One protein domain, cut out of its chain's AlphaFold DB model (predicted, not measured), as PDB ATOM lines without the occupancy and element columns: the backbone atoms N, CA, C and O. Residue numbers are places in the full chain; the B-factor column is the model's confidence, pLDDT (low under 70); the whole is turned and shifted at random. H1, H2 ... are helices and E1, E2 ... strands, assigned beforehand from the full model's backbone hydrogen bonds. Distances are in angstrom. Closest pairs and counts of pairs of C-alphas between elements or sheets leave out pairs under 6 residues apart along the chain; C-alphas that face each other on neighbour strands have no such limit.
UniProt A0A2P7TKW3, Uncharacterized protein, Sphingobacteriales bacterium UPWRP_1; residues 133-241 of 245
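AT A GLANCE: This is residues 133 to 241 of the 245 residues of an uncharacterized protein of Sphingobacteriales bacterium UPWRP_1 (UniProt A0A2P7TKW3). A strongly twisted sheet of four strands, E4, E3, E6 and E7, has a smaller sheet of three strands, E1, E2 and E5, near one end and the long link of residues 217 to 233 at the other. H2 passes beside the edge strand E7, H4 sits by the end of E2 and meets H3, and H5 lies by the start of E6. The printed part has 109 residues with five named helices and seven named strands, in the order H1 H2 E1 E2 H3 E3 E4 H4 E5 H5 E6 E7, of mixed class. Both sheets are antiparallel, ordered E4 E3 E6 E7 and E1 E2 E5. The whole is compact, with a radius of gyration of the C-alphas of 13.9 A and spans of 42 by 29 by 22 A.

HOW THE PARTS SIT: In the larger sheet, E6, residues 210 to 216, and E7, residues 234 to 240, form a hairpin, with N 213 and O 237 2.8 A apart. E3, residues 178 to 181, is the antiparallel neighbour of E6, with N 180 and O 214 at 2.8 A. E4, residues 187 to 189, forms a hairpin with E3, with N 188 and O 179 at 2.8 A. The sheet is only just strongly twisted, its C-alphas lying up to 4.5 A off the best plane. H2, residues 140 to 149, only grazes it; Asn 147 and Ile 239 of E7 have the closest C-alphas, 6.1 A. H5, residues 203 to 208, also only grazes it. In the smaller sheet, E1, residues 150 to 156, and E2, residues 159 to 164, form a hairpin, with N 151 and O 163 at 2.8 A. E5, residues 197 to 200, is antiparallel to E2, with N 162 and O 197 at 2.8 A. H4, residues 190 to 195, stands at this sheet's level. It touches H3, residues 172 to 176, closest at the C-alphas of Asn 175 and Phe 190, 4.9 A. H1, residues 134 to 137, meets H2 only through their link. Each O i to N i+4 pair is within hydrogen-bond range in H2, H4 and H5; H3 has 0 of 1, but 2 of 2 O i to N i+3 pairs, and H1 is too short for an i+4 pair.

IN THESE COORDINATES: H1 begins at C-alpha 134, (-5.315, -22.389, 17.541). H2 is 14.2 A long, E1 18.3 A, E2 16.6 A, E6 19.2 A and E7 19.5 A. E7 ends at C-alpha 240, (-8.130, -42.740, 22.502).

THE WHOLE: The C-alphas farthest apart, of Gly 156 and Ala 228, are 42.9 A apart. The printed part has no cut. The E6 to E7 link is long, 17 residues. Mean pLDDT of the printed part is 89.8; residues 166 and 219 are under 70.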
ATOM      1  N   GLY A 133      -7.539 -18.114  16.468       88.62
ATOM      2  CA  GLY A 133      -6.271 -18.763  16.743       88.62
ATOM      3  C   GLY A 133      -6.423 -20.265  16.994       88.62
ATOM      4  O   GLY A 133      -7.538 -20.794  17.056       88.62
ATOM      5  N   PRO A 134      -5.304 -20.981  17.164       87.88
ATOM      6  CA  PRO A 134      -5.315 -22.389  17.541       87.88
ATOM      7  C   PRO A 134      -6.084 -22.662  18.840       87.88
ATOM      8  O   PRO A 134      -6.738 -23.696  18.943       87.88
ATOM      9  N   GLU A 135      -6.090 -21.723  19.786       87.94
ATOM     10  CA  GLU A 135      -6.872 -21.781  21.025       87.94
ATOM     11  C   GLU A 135      -8.389 -21.889  20.793       87.94
ATOM     12  O   GLU A 135      -9.116 -22.337  21.675       87.94
ATOM     13  N   ASN A 136      -8.885 -21.521  19.605       87.38
ATOM     14  CA  ASN A 136     -10.293 -21.658  19.233       87.38
ATOM     15  C   ASN A 136     -10.615 -23.010  18.580       87.38
ATOM     16  O   ASN A 136     -11.781 -23.398  18.533       87.38
ATOM     17  N   ILE A 137      -9.606 -23.721  18.064       88.19
ATOM     18  CA  ILE A 137      -9.771 -25.038  17.434       88.19
ATOM     19  C   ILE A 137      -9.476 -26.136  18.453       88.19
ATOM     20  O   ILE A 137     -10.321 -26.986  18.711       88.19
ATOM     21  N   PHE A 138      -8.286 -26.112  19.052       90.12
ATOM     22  CA  PHE A 138      -7.751 -27.195  19.879       90.12
ATOM     23  C   PHE A 138      -8.122 -27.007  21.351       90.12
ATOM     24  O   PHE A 138      -7.273 -26.867  22.227       90.12
ATOM     25  N   THR A 139      -9.426 -26.983  21.609       91.00
ATOM     26  CA  THR A 139      -9.994 -26.885  22.959       91.00
ATOM     27  C   THR A 139     -10.200 -28.266  23.575       91.00
ATOM     28  O   THR A 139     -10.352 -29.258  22.863       91.00
ATOM     29  N   GLU A 140     -10.303 -28.348  24.902       91.62
ATOM     30  CA  GLU A 140     -10.705 -29.589  25.588       91.62
ATOM     31  C   GLU A 140     -12.031 -30.148  25.043       91.62
ATOM     32  O   GLU A 140     -12.167 -31.353  24.821       91.62
ATOM     33  N   THR A 141     -12.980 -29.259  24.735       92.19
ATOM     34  CA  THR A 141     -14.252 -29.601  24.088       92.19
ATOM     35  C   THR A 141     -14.040 -30.225  22.713       92.19
ATOM     36  O   THR A 141     -14.662 -31.241  22.407       92.19
ATOM     37  N   PHE A 142     -13.144 -29.669  21.893       92.50
ATOM     38  CA  PHE A 142     -12.790 -30.259  20.605       92.50
ATOM     39  C   PHE A 142     -12.215 -31.666  20.781       92.50
ATOM     40  O   PHE A 142     -12.704 -32.595  20.140       92.50
ATOM     41  N   TYR A 143     -11.241 -31.855  21.678       92.06
ATOM     42  CA  TYR A 143     -10.634 -33.169  21.927       92.06
ATOM     43  C   TYR A 143     -11.663 -34.210  22.383       92.06
ATOM     44  O   TYR A 143     -11.634 -35.354  21.917       92.06
ATOM     45  N   SER A 144     -12.586 -33.809  23.264       91.81
ATOM     46  CA  SER A 144     -13.681 -34.656  23.737       91.81
ATOM     47  C   SER A 144     -14.642 -35.016  22.604       91.81
ATOM     48  O   SER A 144     -14.884 -36.197  22.353       91.81
ATOM     49  N   ASN A 145     -15.134 -34.023  21.859       92.75
ATOM     50  CA  ASN A 145     -16.070 -34.239  20.755       92.75
ATOM     51  C   ASN A 145     -15.452 -35.084  19.642       92.75
ATOM     52  O   ASN A 145     -16.129 -35.958  19.102       92.75
ATOM     53  N   PHE A 146     -14.176 -34.856  19.320       94.06
ATOM     54  CA  PHE A 146     -13.440 -35.626  18.321       94.06
ATOM     55  C   PHE A 146     -13.387 -37.099  18.718       94.06
ATOM     56  O   PHE A 146     -13.890 -37.941  17.985       94.06
ATOM     57  N   ASN A 147     -12.905 -37.413  19.922       93.56
ATOM     58  CA  ASN A 147     -12.830 -38.798  20.391       93.56
ATOM     59  C   ASN A 147     -14.203 -39.464  20.569       93.56
ATOM     60  O   ASN A 147     -14.350 -40.641  20.253       93.56
ATOM     61  N   ASN A 148     -15.219 -38.729  21.029       91.88
ATOM     62  CA  ASN A 148     -16.577 -39.260  21.185       91.88
ATOM     63  C   ASN A 148     -17.263 -39.560  19.845       91.88
ATOM     64  O   ASN A 148     -18.132 -40.426  19.793       91.88
ATOM     65  N   SER A 149     -16.881 -38.848  18.784       93.25
ATOM     66  CA  SER A 149     -17.436 -39.024  17.436       93.25
ATOM     67  C   SER A 149     -16.686 -40.078  16.619       93.25
ATOM     68  O   SER A 149     -17.152 -40.476  15.555       93.25
ATOM     69  N   LEU A 150     -15.517 -40.533  17.079       93.25
ATOM     70  CA  LEU A 150     -14.743 -41.556  16.387       93.25
ATOM     71  C   LEU A 150     -15.250 -42.960  16.726       93.25
ATOM     72  O   LEU A 150     -15.223 -43.404  17.874       93.25
ATOM     73  N   VAL A 151     -15.617 -43.702  15.688       93.38
ATOM     74  CA  VAL A 151     -15.769 -45.152  15.738       93.38
ATOM     75  C   VAL A 151     -14.474 -45.787  15.270       93.38
ATOM     76  O   VAL A 151     -13.972 -45.505  14.181       93.38
ATOM     77  N   ILE A 152     -13.925 -46.654  16.118       93.94
ATOM     78  CA  ILE A 152     -12.642 -47.303  15.875       93.94
ATOM     79  C   ILE A 152     -12.819 -48.809  15.999       93.94
ATOM     80  O   ILE A 152     -13.338 -49.305  17.001       93.94
ATOM     81  N   SER A 153     -12.366 -49.546  14.993       93.31
ATOM     82  CA  SER A 153     -12.437 -51.005  14.962       93.31
ATOM     83  C   SER A 153     -11.112 -51.620  14.522       93.31
ATOM     84  O   SER A 153     -10.312 -51.008  13.815       93.31
ATOM     85  N   LYS A 154     -10.846 -52.852  14.967       88.69
ATOM     86  CA  LYS A 154      -9.682 -53.616  14.502       88.69
ATOM     87  C   LYS A 154      -9.990 -54.204  13.128       88.69
ATOM     88  O   LYS A 154     -10.978 -54.915  12.980       88.69
ATOM     89  N   THR A 155      -9.111 -53.970  12.161       83.00
ATOM     90  CA  THR A 155      -9.185 -54.567  10.816       83.00
ATOM     91  C   THR A 155      -8.329 -55.826  10.665       83.00
ATOM     92  O   THR A 155      -8.415 -56.507   9.648       83.00
ATOM     93  N   GLY A 156      -7.546 -56.169  11.695       74.38
ATOM     94  CA  GLY A 156      -6.570 -57.260  11.680       74.38
ATOM     95  C   GLY A 156      -5.135 -56.736  11.550       74.38
ATOM     96  O   GLY A 156      -4.900 -55.632  11.072       74.38
ATOM     97  N   GLY A 157      -4.154 -57.511  12.025       81.81
ATOM     98  CA  GLY A 157      -2.748 -57.088  12.036       81.81
ATOM     99  C   GLY A 157      -2.463 -55.878  12.945       81.81
ATOM    100  O   GLY A 157      -3.080 -55.711  13.997       81.81
ATOM    101  N   ASN A 158      -1.499 -55.045  12.541       89.38
ATOM    102  CA  ASN A 158      -1.127 -53.785  13.199       89.38
ATOM    103  C   ASN A 158      -1.893 -52.597  12.595       89.38
ATOM    104  O   ASN A 158      -1.296 -51.571  12.281       89.38
ATOM    105  N   GLN A 159      -3.203 -52.745  12.395       93.94
ATOM    106  CA  GLN A 159      -4.039 -51.718  11.777       93.94
ATOM    107  C   GLN A 159      -5.367 -51.536  12.515       93.94
ATOM    108  O   GLN A 159      -5.906 -52.461  13.134       93.94
ATOM    109  N   ILE A 160      -5.885 -50.316  12.434       94.56
ATOM    110  CA  ILE A 160      -7.211 -49.925  12.904       94.56
ATOM    111  C   ILE A 160      -7.956 -49.233  11.768       94.56
ATOM    112  O   ILE A 160      -7.355 -48.511  10.976       94.56
ATOM    113  N   HIS A 161      -9.266 -49.419  11.712       95.25
ATOM    114  CA  HIS A 161     -10.141 -48.560  10.931       95.25
ATOM    115  C   HIS A 161     -10.697 -47.472  11.838       95.25
ATOM    116  O   HIS A 161     -11.189 -47.765  12.927       95.25
ATOM    117  N   VAL A 162     -10.602 -46.229  11.385       94.81
ATOM    118  CA  VAL A 162     -11.048 -45.039  12.102       94.81
ATOM    119  C   VAL A 162     -12.057 -44.322  11.226       94.81
ATOM    120  O   VAL A 162     -11.754 -43.986  10.081       94.81
ATOM    121  N   LYS A 163     -13.248 -44.077  11.769       94.69
ATOM    122  CA  LYS A 163     -14.312 -43.351  11.087       94.69
ATOM    123  C   LYS A 163     -14.923 -42.306  12.006       94.69
ATOM    124  O   LYS A 163     -15.293 -42.618  13.132       94.69
ATOM    125  N   LEU A 164     -15.051 -41.079  11.518       92.06
ATOM    126  CA  LEU A 164     -15.774 -40.016  12.200       92.06
ATOM    127  C   LEU A 164     -17.267 -40.165  11.893       92.06
ATOM    128  O   LEU A 164     -17.718 -39.928  10.773       92.06
ATOM    129  N   GLU A 165     -18.039 -40.597  12.882       86.56
ATOM    130  CA  GLU A 165     -19.491 -40.623  12.783       86.56
ATOM    131  C   GLU A 165     -20.057 -39.256  13.160       86.56
ATOM    132  O   GLU A 165     -19.616 -38.614  14.110       86.56
ATOM    133  N   HIS A 166     -21.052 -38.798  12.400       67.44
ATOM    134  CA  HIS A 166     -21.586 -37.433  12.451       67.44
ATOM    135  C   HIS A 166     -22.444 -37.155  13.704       67.44
ATOM    136  O   HIS A 166     -23.390 -36.373  13.654       67.44
ATOM    137  N   ALA A 167     -22.152 -37.798  14.839       70.19
ATOM    138  CA  ALA A 167     -22.809 -37.511  16.111       70.19
ATOM    139  C   ALA A 167     -22.563 -36.055  16.549       70.19
ATOM    140  O   ALA A 167     -23.434 -35.436  17.159       70.19
ATOM    141  N   HIS A 168     -21.405 -35.493  16.185       77.44
ATOM    142  CA  HIS A 168     -21.086 -34.077  16.318       77.44
ATOM    143  C   HIS A 168     -20.801 -33.454  14.945       77.44
ATOM    144  O   HIS A 168     -20.029 -33.998  14.157       77.44
ATOM    145  N   VAL A 169     -21.401 -32.293  14.670       81.75
ATOM    146  CA  VAL A 169     -21.134 -31.528  13.446       81.75
ATOM    147  C   VAL A 169     -19.936 -30.619  13.695       81.75
ATOM    148  O   VAL A 169     -20.050 -29.604  14.380       81.75
ATOM    149  N   PHE A 170     -18.783 -30.989  13.141       88.00
ATOM    150  CA  PHE A 170     -17.596 -30.138  13.166       88.00
ATOM    151  C   PHE A 170     -17.751 -28.961  12.193       88.00
ATOM    152  O   PHE A 170     -18.434 -29.087  11.172       88.00
ATOM    153  N   PRO A 171     -17.114 -27.809  12.470       86.75
ATOM    154  CA  PRO A 171     -17.125 -26.691  11.540       86.75
ATOM    155  C   PRO A 171     -16.592 -27.097  10.163       86.75
ATOM    156  O   PRO A 171     -15.580 -27.787  10.056       86.75
ATOM    157  N   SER A 172     -17.235 -26.620   9.095       85.44
ATOM    158  CA  SER A 172     -16.888 -27.004   7.716       85.44
ATOM    159  C   SER A 172     -15.445 -26.670   7.329       85.44
ATOM    160  O   SER A 172     -14.866 -27.335   6.470       85.44
ATOM    161  N   TYR A 173     -14.838 -25.677   7.983       85.69
ATOM    162  CA  TYR A 173     -13.443 -25.305   7.767       85.69
ATOM    163  C   TYR A 173     -12.445 -26.390   8.188       85.69
ATOM    164  O   TYR A 173     -11.322 -26.386   7.693       85.69
ATOM    165  N   MET A 174     -12.838 -27.349   9.037       87.81
ATOM    166  CA  MET A 174     -11.978 -28.471   9.441       87.81
ATOM    167  C   MET A 174     -11.549 -29.328   8.244       87.81
ATOM    168  O   MET A 174     -10.453 -29.877   8.244       87.81
ATOM    169  N   ASN A 175     -12.357 -29.372   7.179       85.56
ATOM    170  CA  ASN A 175     -12.014 -30.053   5.926       85.56
ATOM    171  C   ASN A 175     -10.839 -29.409   5.172       85.56
ATOM    172  O   ASN A 175     -10.261 -30.047   4.296       85.56
ATOM    173  N   LYS A 176     -10.472 -28.165   5.502       85.50
ATOM    174  CA  LYS A 176      -9.302 -27.479   4.933       85.50
ATOM    175  C   LYS A 176      -8.017 -27.760   5.717       85.50
ATOM    176  O   LYS A 176      -6.938 -27.441   5.228       85.50
ATOM    177  N   ILE A 177      -8.117 -28.342   6.913       88.69
ATOM    178  CA  ILE A 177      -6.965 -28.710   7.737       88.69
ATOM    179  C   ILE A 177      -6.444 -30.065   7.264       88.69
ATOM    180  O   ILE A 177      -7.189 -31.046   7.182       88.69
ATOM    181  N   LYS A 178      -5.145 -30.128   6.975       92.00
ATOM    182  CA  LYS A 178      -4.473 -31.373   6.612       92.00
ATOM    183  C   LYS A 178      -4.084 -32.125   7.878       92.00
ATOM    184  O   LYS A 178      -3.519 -31.541   8.799       92.00
ATOM    185  N   ILE A 179      -4.377 -33.414   7.922       94.88
ATOM    186  CA  ILE A 179      -4.051 -34.286   9.046       94.88
ATOM    187  C   ILE A 179      -2.936 -35.224   8.610       94.88
ATOM    188  O   ILE A 179      -2.971 -35.774   7.515       94.88
ATOM    189  N   GLU A 180      -1.945 -35.400   9.468       96.62
ATOM    190  CA  GLU A 180      -0.815 -36.294   9.266       96.62
ATOM    191  C   GLU A 180      -0.767 -37.329  10.393       96.62
ATOM    192  O   GLU A 180      -0.854 -36.990  11.575       96.62
ATOM    193  N   ASP A 181      -0.620 -38.599  10.037       96.44
ATOM    194  CA  ASP A 181      -0.267 -39.649  10.982       96.44
ATOM    195  C   ASP A 181       1.175 -39.434  11.459       96.44
ATOM    196  O   ASP A 181       2.120 -39.450  10.666       96.44
ATOM    197  N   LYS A 182       1.356 -39.235  12.769       96.00
ATOM    198  CA  LYS A 182       2.673 -38.945  13.346       96.00
ATOM    199  C   LYS A 182       3.651 -40.115  13.195       96.00
ATOM    200  O   LYS A 182       4.858 -39.883  13.193       96.00
ATOM    201  N   ASP A 183       3.150 -41.345  13.091       94.19
ATOM    202  CA  ASP A 183       3.986 -42.545  13.090       94.19
ATOM    203  C   ASP A 183       4.665 -42.783  11.729       94.19
ATOM    204  O   ASP A 183       5.784 -43.293  11.684       94.19
ATOM    205  N   ASN A 184       4.014 -42.408  10.620       94.00
ATOM    206  CA  ASN A 184       4.490 -42.719   9.263       94.00
ATOM    207  C   ASN A 184       4.388 -41.558   8.251       94.00
ATOM    208  O   ASN A 184       4.795 -41.721   7.101       94.00
ATOM    209  N   GLY A 185       3.873 -40.392   8.648       94.81
ATOM    210  CA  GLY A 185       3.741 -39.218   7.783       94.81
ATOM    211  C   GLY A 185       2.626 -39.317   6.739       94.81
ATOM    212  O   GLY A 185       2.552 -38.471   5.846       94.81
ATOM    213  N   GLN A 186       1.757 -40.332   6.806       95.19
ATOM    214  CA  GLN A 186       0.613 -40.440   5.906       95.19
ATOM    215  C   GLN A 186      -0.339 -39.267   6.132       95.19
ATOM    216  O   GLN A 186      -0.769 -39.012   7.256       95.19
ATOM    217  N   GLN A 187      -0.706 -38.577   5.055       95.50
ATOM    218  CA  GLN A 187      -1.566 -37.399   5.121       95.50
ATOM    219  C   GLN A 187      -2.969 -37.678   4.579       95.50
ATOM    220  O   GLN A 187      -3.133 -38.398   3.595       95.50
ATOM    221  N   PHE A 188      -3.971 -37.083   5.220       94.44
ATOM    222  CA  PHE A 188      -5.393 -37.214   4.909       94.44
ATOM    223  C   PHE A 188      -6.172 -35.982   5.402       94.44
ATOM    224  O   PHE A 188      -5.609 -35.064   6.001       94.44
ATOM    225  N   SER A 189      -7.468 -35.927   5.114       91.88
ATOM    226  CA  SER A 189      -8.368 -34.822   5.473       91.88
ATOM    227  C   SER A 189      -9.437 -35.244   6.488       91.88
ATOM    228  O   SER A 189      -9.639 -36.434   6.745       91.88
ATOM    229  N   PHE A 190     -10.184 -34.275   7.030       91.00
ATOM    230  CA  PHE A 190     -11.396 -34.566   7.813       91.00
ATOM    231  C   PHE A 190     -12.420 -35.390   7.021       91.00
ATOM    232  O   PHE A 190     -13.004 -36.327   7.557       91.00
ATOM    233  N   THR A 191     -12.578 -35.105   5.728       91.06
ATOM    234  CA  THR A 191     -13.502 -35.836   4.851       91.06
ATOM    235  C   THR A 191     -13.107 -37.310   4.708       91.06
ATOM    236  O   THR A 191     -13.968 -38.180   4.575       91.06
ATOM    237  N   ASP A 192     -11.811 -37.626   4.751       93.62
ATOM    238  CA  ASP A 192     -11.350 -39.017   4.722       93.62
ATOM    239  C   ASP A 192     -11.694 -39.744   6.030       93.62
ATOM    240  O   ASP A 192     -12.085 -40.910   5.992       93.62
ATOM    241  N   LEU A 193     -11.639 -39.055   7.180       93.12
ATOM    242  CA  LEU A 193     -12.121 -39.600   8.457       93.12
ATOM    243  C   LEU A 193     -13.630 -39.859   8.420       93.12
ATOM    244  O   LEU A 193     -14.067 -40.910   8.875       93.12
ATOM    245  N   GLU A 194     -14.427 -38.960   7.846       91.69
ATOM    246  CA  GLU A 194     -15.880 -39.147   7.692       91.69
ATOM    247  C   GLU A 194     -16.222 -40.361   6.808       91.69
ATOM    248  O   GLU A 194     -17.161 -41.115   7.091       91.69
ATOM    249  N   LYS A 195     -15.435 -40.593   5.748       92.25
ATOM    250  CA  LYS A 195     -15.557 -41.775   4.875       92.25
ATOM    251  C   LYS A 195     -15.047 -43.057   5.539       92.25
ATOM    252  O   LYS A 195     -15.523 -44.141   5.200       92.25
ATOM    253  N   GLY A 196     -14.146 -42.919   6.505       94.38
ATOM    254  CA  GLY A 196     -13.455 -44.005   7.179       94.38
ATOM    255  C   GLY A 196     -12.124 -44.316   6.501       94.38
ATOM    256  O   GLY A 196     -12.057 -44.503   5.287       94.38
ATOM    257  N   LEU A 197     -11.064 -44.420   7.299       95.06
ATOM    258  CA  LEU A 197      -9.713 -44.687   6.816       95.06
ATOM    259  C   LEU A 197      -8.988 -45.694   7.708       95.06
ATOM    260  O   LEU A 197      -9.284 -45.836   8.895       95.06
ATOM    261  N   THR A 198      -8.050 -46.428   7.119       94.81
ATOM    262  CA  THR A 198      -7.235 -47.406   7.842       94.81
ATOM    263  C   THR A 198      -5.914 -46.768   8.234       94.81
ATOM    264  O   THR A 198      -5.207 -46.246   7.377       94.81
ATOM    265  N   LEU A 199      -5.588 -46.838   9.521       95.44
ATOM    266  CA  LEU A 199      -4.332 -46.365  10.086       95.44
ATOM    267  C   LEU A 199      -3.510 -47.528  10.619       95.44
ATOM    268  O   LEU A 199      -4.045 -48.481  11.194       95.44
ATOM    269  N   GLU A 200      -2.196 -47.418  10.484       94.19
ATOM    270  CA  GLU A 200      -1.268 -48.331  11.139       94.19
ATOM    271  C   GLU A 200      -1.160 -48.013  12.633       94.19
ATOM    272  O   GLU A 200      -1.320 -46.872  13.064       94.19
ATOM    273  N   ILE A 201      -0.888 -49.033  13.442       93.75
ATOM    274  CA  ILE A 201      -0.625 -48.892  14.875       93.75
ATOM    275  C   ILE A 201       0.700 -49.550  15.241       93.75
ATOM    276  O   ILE A 201       0.959 -50.722  14.962       93.75
ATOM    277  N   THR A 202       1.538 -48.796  15.932       93.69
ATOM    278  CA  THR A 202       2.813 -49.249  16.474       93.69
ATOM    279  C   THR A 202       2.622 -49.945  17.825       93.69
ATOM    280  O   THR A 202       1.555 -49.901  18.448       93.69
ATOM    281  N   ASN A 203       3.680 -50.586  18.326       92.12
ATOM    282  CA  ASN A 203       3.679 -51.131  19.687       92.12
ATOM    283  C   ASN A 203       3.562 -50.029  20.751       92.12
ATOM    284  O   ASN A 203       2.948 -50.260  21.792       92.12
ATOM    285  N   GLN A 204       4.090 -48.832  20.474       93.25
ATOM    286  CA  GLN A 204       3.946 -47.682  21.361       93.25
ATOM    287  C   GLN A 204       2.478 -47.266  21.474       93.25
ATOM    288  O   GLN A 204       1.979 -47.152  22.590       93.25
ATOM    289  N   ASN A 205       1.746 -47.165  20.355       94.00
ATOM    290  CA  ASN A 205       0.323 -46.804  20.398       94.00
ATOM    291  C   ASN A 205      -0.502 -47.789  21.241       94.00
ATOM    292  O   ASN A 205      -1.411 -47.386  21.964       94.00
ATOM    293  N   LYS A 206      -0.179 -49.088  21.167       91.44
ATOM    294  CA  LYS A 206      -0.831 -50.130  21.977       91.44
ATOM    295  C   LYS A 206      -0.515 -49.976  23.464       91.44
ATOM    296  O   LYS A 206      -1.421 -50.073  24.285       91.44
ATOM    297  N   SER A 207       0.753 -49.737  23.802       93.19
ATOM    298  CA  SER A 207       1.205 -49.565  25.187       93.19
ATOM    299  C   SER A 207       0.607 -48.314  25.831       93.19
ATOM    300  O   SER A 207       0.131 -48.361  26.960       93.19
ATOM    301  N   GLU A 208       0.611 -47.198  25.105       94.31
ATOM    302  CA  GLU A 208       0.106 -45.905  25.577       94.31
ATOM    303  C   GLU A 208      -1.415 -45.768  25.425       94.31
ATOM    304  O   GLU A 208      -2.011 -44.820  25.932       94.31
ATOM    305  N   LYS A 209      -2.050 -46.725  24.736       94.94
ATOM    306  CA  LYS A 209      -3.478 -46.728  24.403       94.94
ATOM    307  C   LYS A 209      -3.916 -45.439  23.702       94.94
ATOM    308  O   LYS A 209      -5.034 -44.967  23.906       94.94
ATOM    309  N   MET A 210      -3.047 -44.883  22.860       95.75
ATOM    310  CA  MET A 210      -3.323 -43.675  22.089       95.75
ATOM    311  C   MET A 210      -2.621 -43.691  20.732       95.75
ATOM    312  O   MET A 210      -1.519 -44.223  20.597       95.75
ATOM    313  N   LYS A 211      -3.241 -43.067  19.731       95.25
ATOM    314  CA  LYS A 211      -2.592 -42.738  18.455       95.25
ATOM    315  C   LYS A 211      -2.497 -41.228  18.300       95.25
ATOM    316  O   LYS A 211      -3.447 -40.528  18.627       95.25
ATOM    317  N   LEU A 212      -1.364 -40.730  17.810       96.50
ATOM    318  CA  LEU A 212      -1.123 -39.298  17.654       96.50
ATOM    319  C   LEU A 212      -1.260 -38.880  16.192       96.50
ATOM    320  O   LEU A 212      -0.628 -39.448  15.306       96.50
ATOM    321  N   LEU A 213      -2.051 -37.842  15.971       96.88
ATOM    322  CA  LEU A 213      -2.226 -37.162  14.700       96.88
ATOM    323  C   LEU A 213      -1.664 -35.748  14.807       96.88
ATOM    324  O   LEU A 213      -1.734 -35.115  15.861       96.88
ATOM    325  N   ARG A 214      -1.118 -35.238  13.711       96.12
ATOM    326  CA  ARG A 214      -0.643 -33.866  13.586       96.12
ATOM    327  C   ARG A 214      -1.574 -33.108  12.645       96.12
ATOM    328  O   ARG A 214      -1.701 -33.451  11.478       96.12
ATOM    329  N   PHE A 215      -2.228 -32.080  13.164       94.38
ATOM    330  CA  PHE A 215      -3.115 -31.205  12.406       94.38
ATOM    331  C   PHE A 215      -2.299 -30.019  11.911       94.38
ATOM    332  O   PHE A 215      -1.832 -29.225  12.724       94.38
ATOM    333  N   LEU A 216      -2.092 -29.939  10.601       91.75
ATOM    334  CA  LEU A 216      -1.250 -28.954   9.928       91.75
ATOM    335  C   LEU A 216      -2.081 -27.727   9.528       91.75
ATOM    336  O   LEU A 216      -3.128 -27.857   8.894       91.75
ATOM    337  N   LEU A 217      -1.591 -26.537   9.871       87.06
ATOM    338  CA  LEU A 217      -2.253 -25.242   9.668       87.06
ATOM    339  C   LEU A 217      -1.491 -24.325   8.699       87.06
ATOM    340  O   LEU A 217      -1.798 -23.139   8.606       87.06
ATOM    341  N   ASP A 218      -0.481 -24.846   7.997       73.62
ATOM    342  CA  ASP A 218       0.433 -24.047   7.173       73.62
ATOM    343  C   ASP A 218      -0.271 -23.192   6.108       73.62
ATOM    344  O   ASP A 218       0.106 -22.029   5.939       73.62
ATOM    345  N   ASP A 219      -1.315 -23.742   5.481       68.69
ATOM    346  CA  ASP A 219      -2.065 -23.150   4.360       68.69
ATOM    347  C   ASP A 219      -3.504 -22.750   4.738       68.69
ATOM    348  O   ASP A 219      -4.377 -22.573   3.883       68.69
ATOM    349  N   PHE A 220      -3.791 -22.649   6.036       75.38
ATOM    350  CA  PHE A 220      -5.150 -22.435   6.507       75.38
ATOM    351  C   PHE A 220      -5.510 -20.946   6.532       75.38
ATOM    352  O   PHE A 220      -5.090 -20.218   7.419       75.38
ATOM    353  N   ASN A 221      -6.303 -20.495   5.555       72.19
ATOM    354  CA  ASN A 221      -6.654 -19.076   5.395       72.19
ATOM    355  C   ASN A 221      -8.154 -18.769   5.554       72.19
ATOM    356  O   ASN A 221      -8.534 -17.601   5.513       72.19
ATOM    357  N   GLU A 222      -9.020 -19.781   5.715       70.31
ATOM    358  CA  GLU A 222     -10.475 -19.572   5.762       70.31
ATOM    359  C   GLU A 222     -11.215 -20.464   6.789       70.31
ATOM    360  O   GLU A 222     -11.311 -21.676   6.560       70.31
ATOM    361  N   PRO A 223     -11.843 -19.882   7.840       76.81
ATOM    362  CA  PRO A 223     -11.824 -18.452   8.172       76.81
ATOM    363  C   PRO A 223     -10.387 -17.983   8.492       76.81
ATOM    364  O   PRO A 223      -9.465 -18.795   8.516       76.81
ATOM    365  N   PHE A 224     -10.169 -16.689   8.707       85.69
ATOM    366  CA  PHE A 224      -8.813 -16.141   8.788       85.69
ATOM    367  C   PHE A 224      -8.065 -16.657  10.025       85.69
ATOM    368  O   PHE A 224      -8.338 -16.247  11.154       85.69
ATOM    369  N   TYR A 225      -7.092 -17.538   9.802       88.44
ATOM    370  CA  TYR A 225      -6.238 -18.058  10.861       88.44
ATOM    371  C   TYR A 225      -5.176 -17.033  11.261       88.44
ATOM    372  O   TYR A 225      -4.431 -16.505  10.430       88.44
ATOM    373  N   CYS A 226      -5.079 -16.767  12.556       88.88
ATOM    374  CA  CYS A 226      -4.079 -15.875  13.118       88.88
ATOM    375  C   CYS A 226      -2.706 -16.559  13.203       88.88
ATOM    376  O   CYS A 226      -2.358 -17.154  14.221       88.88
ATOM    377  N   LYS A 227      -1.913 -16.454  12.131       87.06
ATOM    378  CA  LYS A 227      -0.572 -17.051  12.023       87.06
ATOM    379  C   LYS A 227       0.523 -16.090  12.503       87.06
ATOM    380  O   LYS A 227       1.240 -15.503  11.696       87.06
ATOM    381  N   ALA A 228       0.637 -15.901  13.817       86.75
ATOM    382  CA  ALA A 228       1.809 -15.242  14.399       86.75
ATOM    383  C   ALA A 228       3.062 -16.122  14.214       86.75
ATOM    384  O   ALA A 228       2.982 -17.346  14.291       86.75
ATOM    385  N   SER A 229       4.220 -15.506  13.993       85.38
ATOM    386  CA  SER A 229       5.503 -16.164  13.704       85.38
ATOM    387  C   SER A 229       5.976 -17.119  14.803       85.38
ATOM    388  O   SER A 229       6.663 -18.098  14.521       85.38
ATOM    389  N   SER A 230       5.589 -16.847  16.048       83.19
ATOM    390  CA  SER A 230       5.898 -17.679  17.216       83.19
ATOM    391  C   SER A 230       4.990 -18.904  17.371       83.19
ATOM    392  O   SER A 230       5.276 -19.769  18.200       83.19
ATOM    393  N   LEU A 231       3.889 -18.992  16.621       82.81
ATOM    394  CA  LEU A 231       2.934 -20.087  16.761       82.81
ATOM    395  C   LEU A 231       3.379 -21.318  15.977       82.81
ATOM    396  O   LEU A 231       3.889 -21.195  14.863       82.81
ATOM    397  N   PRO A 232       3.145 -22.525  16.519       85.56
ATOM    398  CA  PRO A 232       3.422 -23.732  15.775       85.56
ATOM    399  C   PRO A 232       2.460 -23.836  14.589       85.56
ATOM    400  O   PRO A 232       1.263 -23.560  14.686       85.56
ATOM    401  N   ASN A 233       2.986 -24.321  13.472       85.75
ATOM    402  CA  ASN A 233       2.190 -24.602  12.281       85.75
ATOM    403  C   ASN A 233       1.409 -25.916  12.377       85.75
ATOM    404  O   ASN A 233       0.710 -26.296  11.441       85.75
ATOM    405  N   ALA A 234       1.550 -26.639  13.487       91.25
ATOM    406  CA  ALA A 234       0.886 -27.907  13.674       91.25
ATOM    407  C   ALA A 234       0.583 -28.203  15.139       91.25
ATOM    408  O   ALA A 234       1.390 -27.907  16.021       91.25
ATOM    409  N   PHE A 235      -0.547 -28.865  15.376       92.81
ATOM    410  CA  PHE A 235      -1.002 -29.250  16.710       92.81
ATOM    411  C   PHE A 235      -1.191 -30.758  16.799       92.81
ATOM    412  O   PHE A 235      -1.639 -31.401  15.849       92.81
ATOM    413  N   ILE A 236      -0.819 -31.333  17.942       94.44
ATOM    414  CA  ILE A 236      -0.983 -32.764  18.183       94.44
ATOM    415  C   ILE A 236      -2.392 -33.030  18.711       94.44
ATOM    416  O   ILE A 236      -2.840 -32.417  19.681       94.44
ATOM    417  N   VAL A 237      -3.068 -33.977  18.072       95.06
ATOM    418  CA  VAL A 237      -4.374 -34.494  18.470       95.06
ATOM    419  C   VAL A 237      -4.261 -35.988  18.686       95.06
ATOM    420  O   VAL A 237      -3.771 -36.706  17.819       95.06
ATOM    421  N   TRP A 238      -4.693 -36.470  19.848       94.38
ATOM    422  CA  TRP A 238      -4.686 -37.897  20.141       94.38
ATOM    423  C   TRP A 238      -6.056 -38.528  19.895       94.38
ATOM    424  O   TRP A 238      -7.105 -37.928  20.142       94.38
ATOM    425  N   ILE A 239      -6.013 -39.780  19.453       94.50
ATOM    426  CA  ILE A 239      -7.143 -40.697  19.401       94.50
ATOM    427  C   ILE A 239      -7.004 -41.675  20.570       94.50
ATOM    428  O   ILE A 239      -5.962 -42.314  20.718       94.50
ATOM    429  N   ASP A 240      -8.049 -41.801  21.385       94.44
ATOM    430  CA  ASP A 240      -8.130 -42.740  22.502       94.44
ATOM    431  C   ASP A 240      -8.369 -44.169  21.990       94.44
ATOM    432  O   ASP A 240      -9.385 -44.471  21.359       94.44
ATOM    433  N   LEU A 241      -7.427 -45.069  22.283       93.56
ATOM    434  CA  LEU A 241      -7.496 -46.480  21.907       93.56
ATOM    435  C   LEU A 241      -7.837 -47.402  23.088       93.56
ATOM    436  O   LEU A 241      -7.812 -48.622  22.925       93.56
TER     437      LEU A 241